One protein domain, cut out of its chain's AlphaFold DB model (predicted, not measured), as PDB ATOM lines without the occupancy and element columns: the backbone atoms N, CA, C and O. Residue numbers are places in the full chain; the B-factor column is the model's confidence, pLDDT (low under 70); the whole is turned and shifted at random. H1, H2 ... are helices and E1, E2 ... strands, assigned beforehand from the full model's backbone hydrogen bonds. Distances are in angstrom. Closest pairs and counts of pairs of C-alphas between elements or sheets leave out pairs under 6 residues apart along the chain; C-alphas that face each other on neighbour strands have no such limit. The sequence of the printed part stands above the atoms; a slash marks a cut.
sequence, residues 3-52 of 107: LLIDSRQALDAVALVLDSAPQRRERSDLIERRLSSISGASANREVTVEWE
ATOM      1  N   LEU A   3     -37.791 -41.953   4.914       81.19
ATOM      2  CA  LEU A   3     -37.509 -40.789   4.081       81.19
ATOM      3  C   LEU A   3     -36.012 -40.707   3.799       81.19
ATOM      4  O   LEU A   3     -35.217 -40.670   4.731       81.19
ATOM      5  N   LEU A   4     -35.658 -40.606   2.522       84.75
ATOM      6  CA  LEU A   4     -34.295 -40.335   2.081       84.75
ATOM      7  C   LEU A   4     -34.182 -38.856   1.731       84.75
ATOM      8  O   LEU A   4     -35.044 -38.326   1.023       84.75
ATOM      9  N   ILE A   5     -33.155 -38.192   2.255       84.88
ATOM     10  CA  ILE A   5     -32.926 -36.761   2.049       84.88
ATOM     11  C   ILE A   5     -31.452 -36.528   1.725       84.88
ATOM     12  O   ILE A   5     -30.572 -36.930   2.485       84.88
ATOM     13  N   ASP A   6     -31.179 -35.811   0.637       85.31
ATOM     14  CA  ASP A   6     -29.820 -35.446   0.225       85.31
ATOM     15  C   ASP A   6     -29.362 -34.057   0.701       85.31
ATOM     16  O   ASP A   6     -28.162 -33.772   0.775       85.31
ATOM     17  N   SER A   7     -30.301 -33.208   1.122       84.25
ATOM     18  CA  SER A   7     -30.022 -31.917   1.752       84.25
ATOM     19  C   SER A   7     -29.835 -32.047   3.264       84.25
ATOM     20  O   SER A   7     -30.799 -32.229   4.009       84.25
ATOM     21  N   ARG A   8     -28.599 -31.855   3.743       84.94
ATOM     22  CA  ARG A   8     -28.292 -31.819   5.188       84.94
ATOM     23  C   ARG A   8     -29.111 -30.770   5.938       84.94
ATOM     24  O   ARG A   8     -29.666 -31.069   6.979       84.94
ATOM     25  N   GLN A   9     -29.266 -29.576   5.365       84.00
ATOM     26  CA  GLN A   9     -30.069 -28.521   5.993       84.00
ATOM     27  C   GLN A   9     -31.542 -28.932   6.138       84.00
ATOM     28  O   GLN A   9     -32.175 -28.614   7.142       84.00
ATOM     29  N   ALA A  10     -32.094 -29.643   5.148       82.12
ATOM     30  CA  ALA A  10     -33.467 -30.133   5.220       82.12
ATOM     31  C   ALA A  10     -33.610 -31.260   6.251       82.12
ATOM     32  O   ALA A  10     -34.587 -31.278   6.997       82.12
ATOM     33  N   LEU A  11     -32.628 -32.164   6.319       85.50
ATOM     34  CA  LEU A  11     -32.565 -33.215   7.329       85.50
ATOM     35  C   LEU A  11     -32.545 -32.626   8.740       85.50
ATOM     36  O   LEU A  11     -33.380 -33.008   9.554       85.50
ATOM     37  N   ASP A  12     -31.653 -31.670   9.002       83.31
ATOM     38  CA  ASP A  12     -31.514 -31.029  10.312       83.31
ATOM     39  C   ASP A  12     -32.818 -30.329  10.725       83.31
ATOM     40  O   ASP A  12     -33.284 -30.478  11.854       83.31
ATOM     41  N   ALA A  13     -33.461 -29.616   9.793       80.62
ATOM     42  CA  ALA A  13     -34.729 -28.935  10.048       80.62
ATOM     43  C   ALA A  13     -35.883 -29.910  10.338       80.62
ATOM     44  O   ALA A  13     -36.703 -29.653  11.221       80.62
ATOM     45  N   VAL A  14     -35.963 -31.028   9.608       79.25
ATOM     46  CA  VAL A  14     -36.988 -32.058   9.835       79.25
ATOM     47  C   VAL A  14     -36.724 -32.799  11.144       79.25
ATOM     48  O   VAL A  14     -37.657 -32.977  11.921       79.25
ATOM     49  N   ALA A  15     -35.476 -33.179  11.419       80.94
ATOM     50  CA  ALA A  15     -35.086 -33.847  12.658       80.94
ATOM     51  C   ALA A  15     -35.432 -32.992  13.883       80.94
ATOM     52  O   ALA A  15     -36.075 -33.487  14.805       80.94
ATOM     53  N   LEU A  16     -35.110 -31.693  13.843       76.50
ATOM     54  CA  LEU A  16     -35.453 -30.746  14.907       76.50
ATOM     55  C   LEU A  16     -36.963 -30.714  15.188       76.50
ATOM     56  O   LEU A  16     -37.378 -30.659  16.338       76.50
ATOM     57  N   VAL A  17     -37.785 -30.761  14.140       75.44
ATOM     58  CA  VAL A  17     -39.247 -30.638  14.232       75.44
ATOM     59  C   VAL A  17     -39.932 -31.939  14.641       75.44
ATOM     60  O   VAL A  17     -40.995 -31.898  15.266       75.44
ATOM     61  N   LEU A  18     -39.354 -33.083  14.272       74.56
ATOM     62  CA  LEU A  18     -39.813 -34.397  14.718       74.56
ATOM     63  C   LEU A  18     -39.469 -34.640  16.192       74.56
ATOM     64  O   LEU A  18     -40.284 -35.218  16.904       74.56
ATOM     65  N   ASP A  19     -38.300 -34.175  16.641       76.88
ATOM     66  CA  ASP A  19     -37.861 -34.274  18.038       76.88
ATOM     67  C   ASP A  19     -38.579 -33.258  18.942       76.88
ATOM     68  O   ASP A  19     -39.042 -33.580  20.035       76.88
ATOM     69  N   SER A  20     -38.731 -32.023  18.461       70.94
ATOM     70  CA  SER A  20     -39.337 -30.916  19.197       70.94
ATOM     71  C   SER A  20     -40.238 -30.095  18.277       70.94
ATOM     72  O   SER A  20     -39.779 -29.236  17.522       70.94
ATOM     73  N   ALA A  21     -41.552 -30.324  18.356       63.91
ATOM     74  CA  ALA A  21     -42.511 -29.554  17.570       63.91
ATOM     75  C   ALA A  21     -42.322 -28.042  17.831       63.91
ATOM     76  O   ALA A  21     -42.249 -27.631  18.996       63.91
ATOM     77  N   PRO A  22     -42.246 -27.199  16.783       62.12
ATOM     78  CA  PRO A  22     -41.952 -25.784  16.949       62.12
ATOM     79  C   PRO A  22     -42.988 -25.138  17.874       62.12
ATOM     80  O   PRO A  22     -44.196 -25.184  17.621       62.12
ATOM     81  N   GLN A  23     -42.515 -24.532  18.967       59.84
ATOM     82  CA  GLN A  23     -43.362 -23.704  19.817       59.84
ATOM     83  C   GLN A  23     -43.905 -22.579  18.944       59.84
ATOM     84  O   GLN A  23     -43.109 -21.852  18.359       59.84
ATOM     85  N   ARG A  24     -45.237 -22.457  18.843       55.31
ATOM     86  CA  ARG A  24     -45.933 -21.393  18.099       55.31
ATOM     87  C   ARG A  24     -45.277 -20.035  18.370       55.31
ATOM     88  O   ARG A  24     -45.629 -19.350  19.327       55.31
ATOM     89  N   ARG A  25     -44.355 -19.636  17.507       54.44
ATOM     90  CA  ARG A  25     -43.932 -18.255  17.333       54.44
ATOM     91  C   ARG A  25     -44.529 -17.784  16.016       54.44
ATOM     92  O   ARG A  25     -45.082 -18.574  15.253       54.44
ATOM     93  N   GLU A  26     -44.684 -16.477  15.917       49.16
ATOM     94  CA  GLU A  26     -45.646 -15.817  15.041       49.16
ATOM     95  C   GLU A  26     -45.620 -16.366  13.609       49.16
ATOM     96  O   GLU A  26     -44.571 -16.448  12.987       49.16
ATOM     97  N   ARG A  27     -46.807 -16.737  13.101       52.03
ATOM     98  CA  ARG A  27     -47.087 -17.470  11.845       52.03
ATOM     99  C   ARG A  27     -46.696 -16.723  10.551       52.03
ATOM    100  O   ARG A  27     -47.473 -16.703   9.592       52.03
ATOM    101  N   SER A  28     -45.538 -16.081  10.514       55.78
ATOM    102  CA  SER A  28     -45.073 -15.269   9.394       55.78
ATOM    103  C   SER A  28     -44.185 -16.070   8.441       55.78
ATOM    104  O   SER A  28     -44.344 -15.955   7.224       55.78
ATOM    105  N   ASP A  29     -43.337 -16.972   8.945       74.00
ATOM    106  CA  ASP A  29     -42.398 -17.683   8.078       74.00
ATOM    107  C   ASP A  29     -43.080 -18.834   7.305       74.00
ATOM    108  O   ASP A  29     -43.847 -19.647   7.840       74.00
ATOM    109  N   LEU A  30     -42.843 -18.885   5.992       77.12
ATOM    110  CA  LEU A  30     -43.270 -19.984   5.127       77.12
ATOM    111  C   LEU A  30     -42.640 -21.307   5.583       77.12
ATOM    112  O   LEU A  30     -43.304 -22.346   5.525       77.12
ATOM    113  N   ILE A  31     -41.393 -21.258   6.061       74.25
ATOM    114  CA  ILE A  31     -40.643 -22.431   6.515       74.25
ATOM    115  C   ILE A  31     -41.318 -23.032   7.750       74.25
ATOM    116  O   ILE A  31     -41.690 -24.203   7.727       74.25
ATOM    117  N   GLU A  32     -41.605 -22.234   8.781       72.94
ATOM    118  CA  GLU A  32     -42.282 -22.705  10.001       72.94
ATOM    119  C   GLU A  32     -43.661 -23.315   9.723       72.94
ATOM    120  O   GLU A  32     -44.036 -24.330  10.320       72.94
ATOM    121  N   ARG A  33     -44.418 -22.738   8.780       77.38
ATOM    122  CA  ARG A  33     -45.709 -23.297   8.349       77.38
ATOM    123  C   ARG A  33     -45.550 -24.668   7.697       77.38
ATOM    124  O   ARG A  33     -46.367 -25.556   7.948       77.38
ATOM    125  N   ARG A  34     -44.518 -24.857   6.870       81.06
ATOM    126  CA  ARG A  34     -44.222 -26.154   6.242       81.06
ATOM    127  C   ARG A  34     -43.756 -27.175   7.272       81.06
ATOM    128  O   ARG A  34     -44.287 -28.279   7.281       81.06
ATOM    129  N   LEU A  35     -42.867 -26.788   8.180       75.19
ATOM    130  CA  LEU A  35     -42.396 -27.641   9.271       75.19
ATOM    131  C   LEU A  35     -43.544 -28.075  10.197       75.19
ATOM    132  O   LEU A  35     -43.702 -29.261  10.472       75.19
ATOM    133  N   SER A  36     -44.427 -27.150  10.582       77.25
ATOM    134  CA  SER A  36     -45.628 -27.469  11.370       77.25
ATOM    135  C   SER A  36     -46.553 -28.452  10.643       77.25
ATOM    136  O   SER A  36     -47.097 -29.368  11.257       77.25
ATOM    137  N   SER A  37     -46.720 -28.292   9.326       80.62
ATOM    138  CA  SER A  37     -47.501 -29.227   8.510       80.62
ATOM    139  C   SER A  37     -46.858 -30.614   8.439       80.62
ATOM    140  O   SER A  37     -47.585 -31.604   8.431       80.62
ATOM    141  N   ILE A  38     -45.525 -30.693   8.377       78.50
ATOM    142  CA  ILE A  38     -44.783 -31.960   8.381       78.50
ATOM    143  C   ILE A  38     -44.971 -32.667   9.728       78.50
ATOM    144  O   ILE A  38     -45.386 -33.821   9.730       78.50
ATOM    145  N   SER A  39     -44.779 -31.955  10.846       77.50
ATOM    146  CA  SER A  39     -45.013 -32.475  12.203       77.50
ATOM    147  C   SER A  39     -46.448 -32.993  12.383       77.50
ATOM    148  O   SER A  39     -46.670 -34.106  12.858       77.50
ATOM    149  N   GLY A  40     -47.446 -32.230  11.921       79.62
ATOM    150  CA  GLY A  40     -48.846 -32.660  11.959       79.62
ATOM    151  C   GLY A  40     -49.121 -33.903  11.105       79.62
ATOM    152  O   GLY A  40     -49.858 -34.791  11.531       79.62
ATOM    153  N   ALA A  41     -48.513 -34.004   9.920       79.44
ATOM    154  CA  ALA A  41     -48.653 -35.174   9.052       79.44
ATOM    155  C   ALA A  41     -47.923 -36.419   9.597       79.44
ATOM    156  O   ALA A  41     -48.330 -37.545   9.291       79.44
ATOM    157  N   SER A  42     -46.866 -36.234  10.397       78.69
ATOM    158  CA  SER A  42     -46.087 -37.317  11.004       78.69
ATOM    159  C   SER A  42     -46.609 -37.776  12.365       78.69
ATOM    160  O   SER A  42     -46.256 -38.871  12.778       78.69
ATOM    161  N   ALA A  43     -47.464 -37.005  13.047       77.31
ATOM    162  CA  ALA A  43     -47.885 -37.264  14.433       77.31
ATOM    163  C   ALA A  43     -48.417 -38.688  14.710       77.31
ATOM    164  O   ALA A  43     -48.274 -39.189  15.818       77.31
ATOM    165  N   ASN A  44     -48.995 -39.355  13.704       80.56
ATOM    166  CA  ASN A  44     -49.522 -40.724  13.810       80.56
ATOM    167  C   ASN A  44     -48.752 -41.735  12.941       80.56
ATOM    168  O   ASN A  44     -49.303 -42.762  12.540       80.56
ATOM    169  N   ARG A  45     -47.510 -41.426  12.559       81.50
ATOM    170  CA  ARG A  45     -46.682 -42.267  11.690       81.50
ATOM    171  C   ARG A  45     -45.287 -42.381  12.279       81.50
ATOM    172  O   ARG A  45     -44.648 -41.378  12.561       81.50
ATOM    173  N   GLU A  46     -44.772 -43.598  12.365       80.44
ATOM    174  CA  GLU A  46     -43.346 -43.792  12.598       80.44
ATOM    175  C   GLU A  46     -42.593 -43.340  11.340       80.44
ATOM    176  O   GLU A  46     -42.744 -43.936  10.266       80.44
ATOM    177  N   VAL A  47     -41.856 -42.235  11.440       79.88
ATOM    178  CA  VAL A  47     -41.073 -41.657  10.344       79.88
ATOM    179  C   VAL A  47     -39.599 -41.770  10.702       79.88
ATOM    180  O   VAL A  47     -39.152 -41.162  11.667       79.88
ATOM    181  N   THR A  48     -38.844 -42.527   9.910       82.31
ATOM    182  CA  THR A  48     -37.381 -42.555   9.976       82.31
ATOM    183  C   THR A  48     -36.817 -41.748   8.820       82.31
ATOM    184  O   THR A  48     -37.345 -41.801   7.706       82.31
ATOM    185  N   VAL A  49     -35.766 -40.979   9.084       82.00
ATOM    186  CA  VAL A  49     -35.117 -40.135   8.080       82.00
ATOM    187  C   VAL A  49     -33.657 -40.538   7.973       82.00
ATOM    188  O   VAL A  49     -32.981 -40.678   8.990       82.00
ATOM    189  N   GLU A  50     -33.185 -40.732   6.750       84.56
ATOM    190  CA  GLU A  50     -31.811 -41.110   6.449       84.56
ATOM    191  C   GLU A  50     -31.196 -40.116   5.468       84.56
ATOM    192  O   GLU A  50     -31.827 -39.666   4.504       84.56
ATOM    193  N   TRP A  51     -29.951 -39.743   5.763       86.56
ATOM    194  CA  TRP A  51     -29.157 -38.936   4.859       86.56
ATOM    195  C   TRP A  51     -28.590 -39.818   3.759       86.56
ATOM    196  O   TRP A  51     -27.846 -40.755   4.038       86.56
ATOM    197  N   GLU A  52     -28.864 -39.448   2.518       82.81
ATOM    198  CA  GLU A  52     -28.248 -40.061   1.349       82.81
ATOM    199  C   GLU A  52     -27.371 -39.047   0.633       82.81
ATOM    200  O   GLU A  52     -27.628 -37.840   0.631       82.81
TER     201      GLU A  52
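Overview. This is residues 3 to 52 of the 107 residues of the protein "RNase H type-1 domain-containing protein" of Rathayibacter sp. Leaf296 (UniProt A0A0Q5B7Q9). Two short parallel strands, E1 and E2, make a small ribbon at one end of the domain; H1 packs next to it and, with its later residues, on H2, which crosses it at a steep angle. A loop between the helices, residues 25 to 30, of which residue 30 belongs to H2, sticks out at the far end. The printed part has 50 residues, with two named strands and two named helices in the order E1, H1, H2, E2, and its class is mixed, helices and strands. The whole is compact, with a radius of gyration of the C-alphas of 11.0 A and spans of 33 by 24 by 14 A.

Along the chain. Strand E1, residues 3 to 5, begins with C-alpha 3 at (-37.509, -40.789, 4.081) and is 6.4 A long. Strand E2, residues 48 to 51, is 10.3 A long and ends with C-alpha 51 at (-29.157, -38.936, 4.859). Helix H1, residues 8 to 19, is 16.2 A long. Helix H2, residues 30 to 42, is 18.5 A long and begins with C-alpha 30 at (-43.270, -19.984, 5.127).

Arrangement. E1 and E2 are parallel neighbours, 23 degrees between their directions, with N 3 and O 48 2.8 A apart and N 50 and O 3 2.9 A apart, both within hydrogen-bond range. With H1 and H2 between them, they form a strand-helix-strand unit, two parallel neighbour strands joined through helices, with a right-handed crossover. The closest C-alphas of H1 and E2 are those of Leu 11 and Trp 51, 7.1 A apart. H1 touches H2 with residues 13 to 18 alone, the closest C-alphas being those of Leu 18 and Ser 39 at 6.1 A, at a steep tilt of 55 degrees, the same way. E1 and H2 are apart. In H1 and H2 every O i to N i+4 pair is within hydrogen-bond range.

Size, cuts and confidence. The two C-alphas farthest apart, those of Glu 26 and Glu 52, are 32.8 A apart. The printed part has no cut. No link is long; H1 to H2 is short, with 10 residues between them, and the other two are tight. The mean pLDDT of the printed part is 76.2, and residues 21 to 28 are under 70.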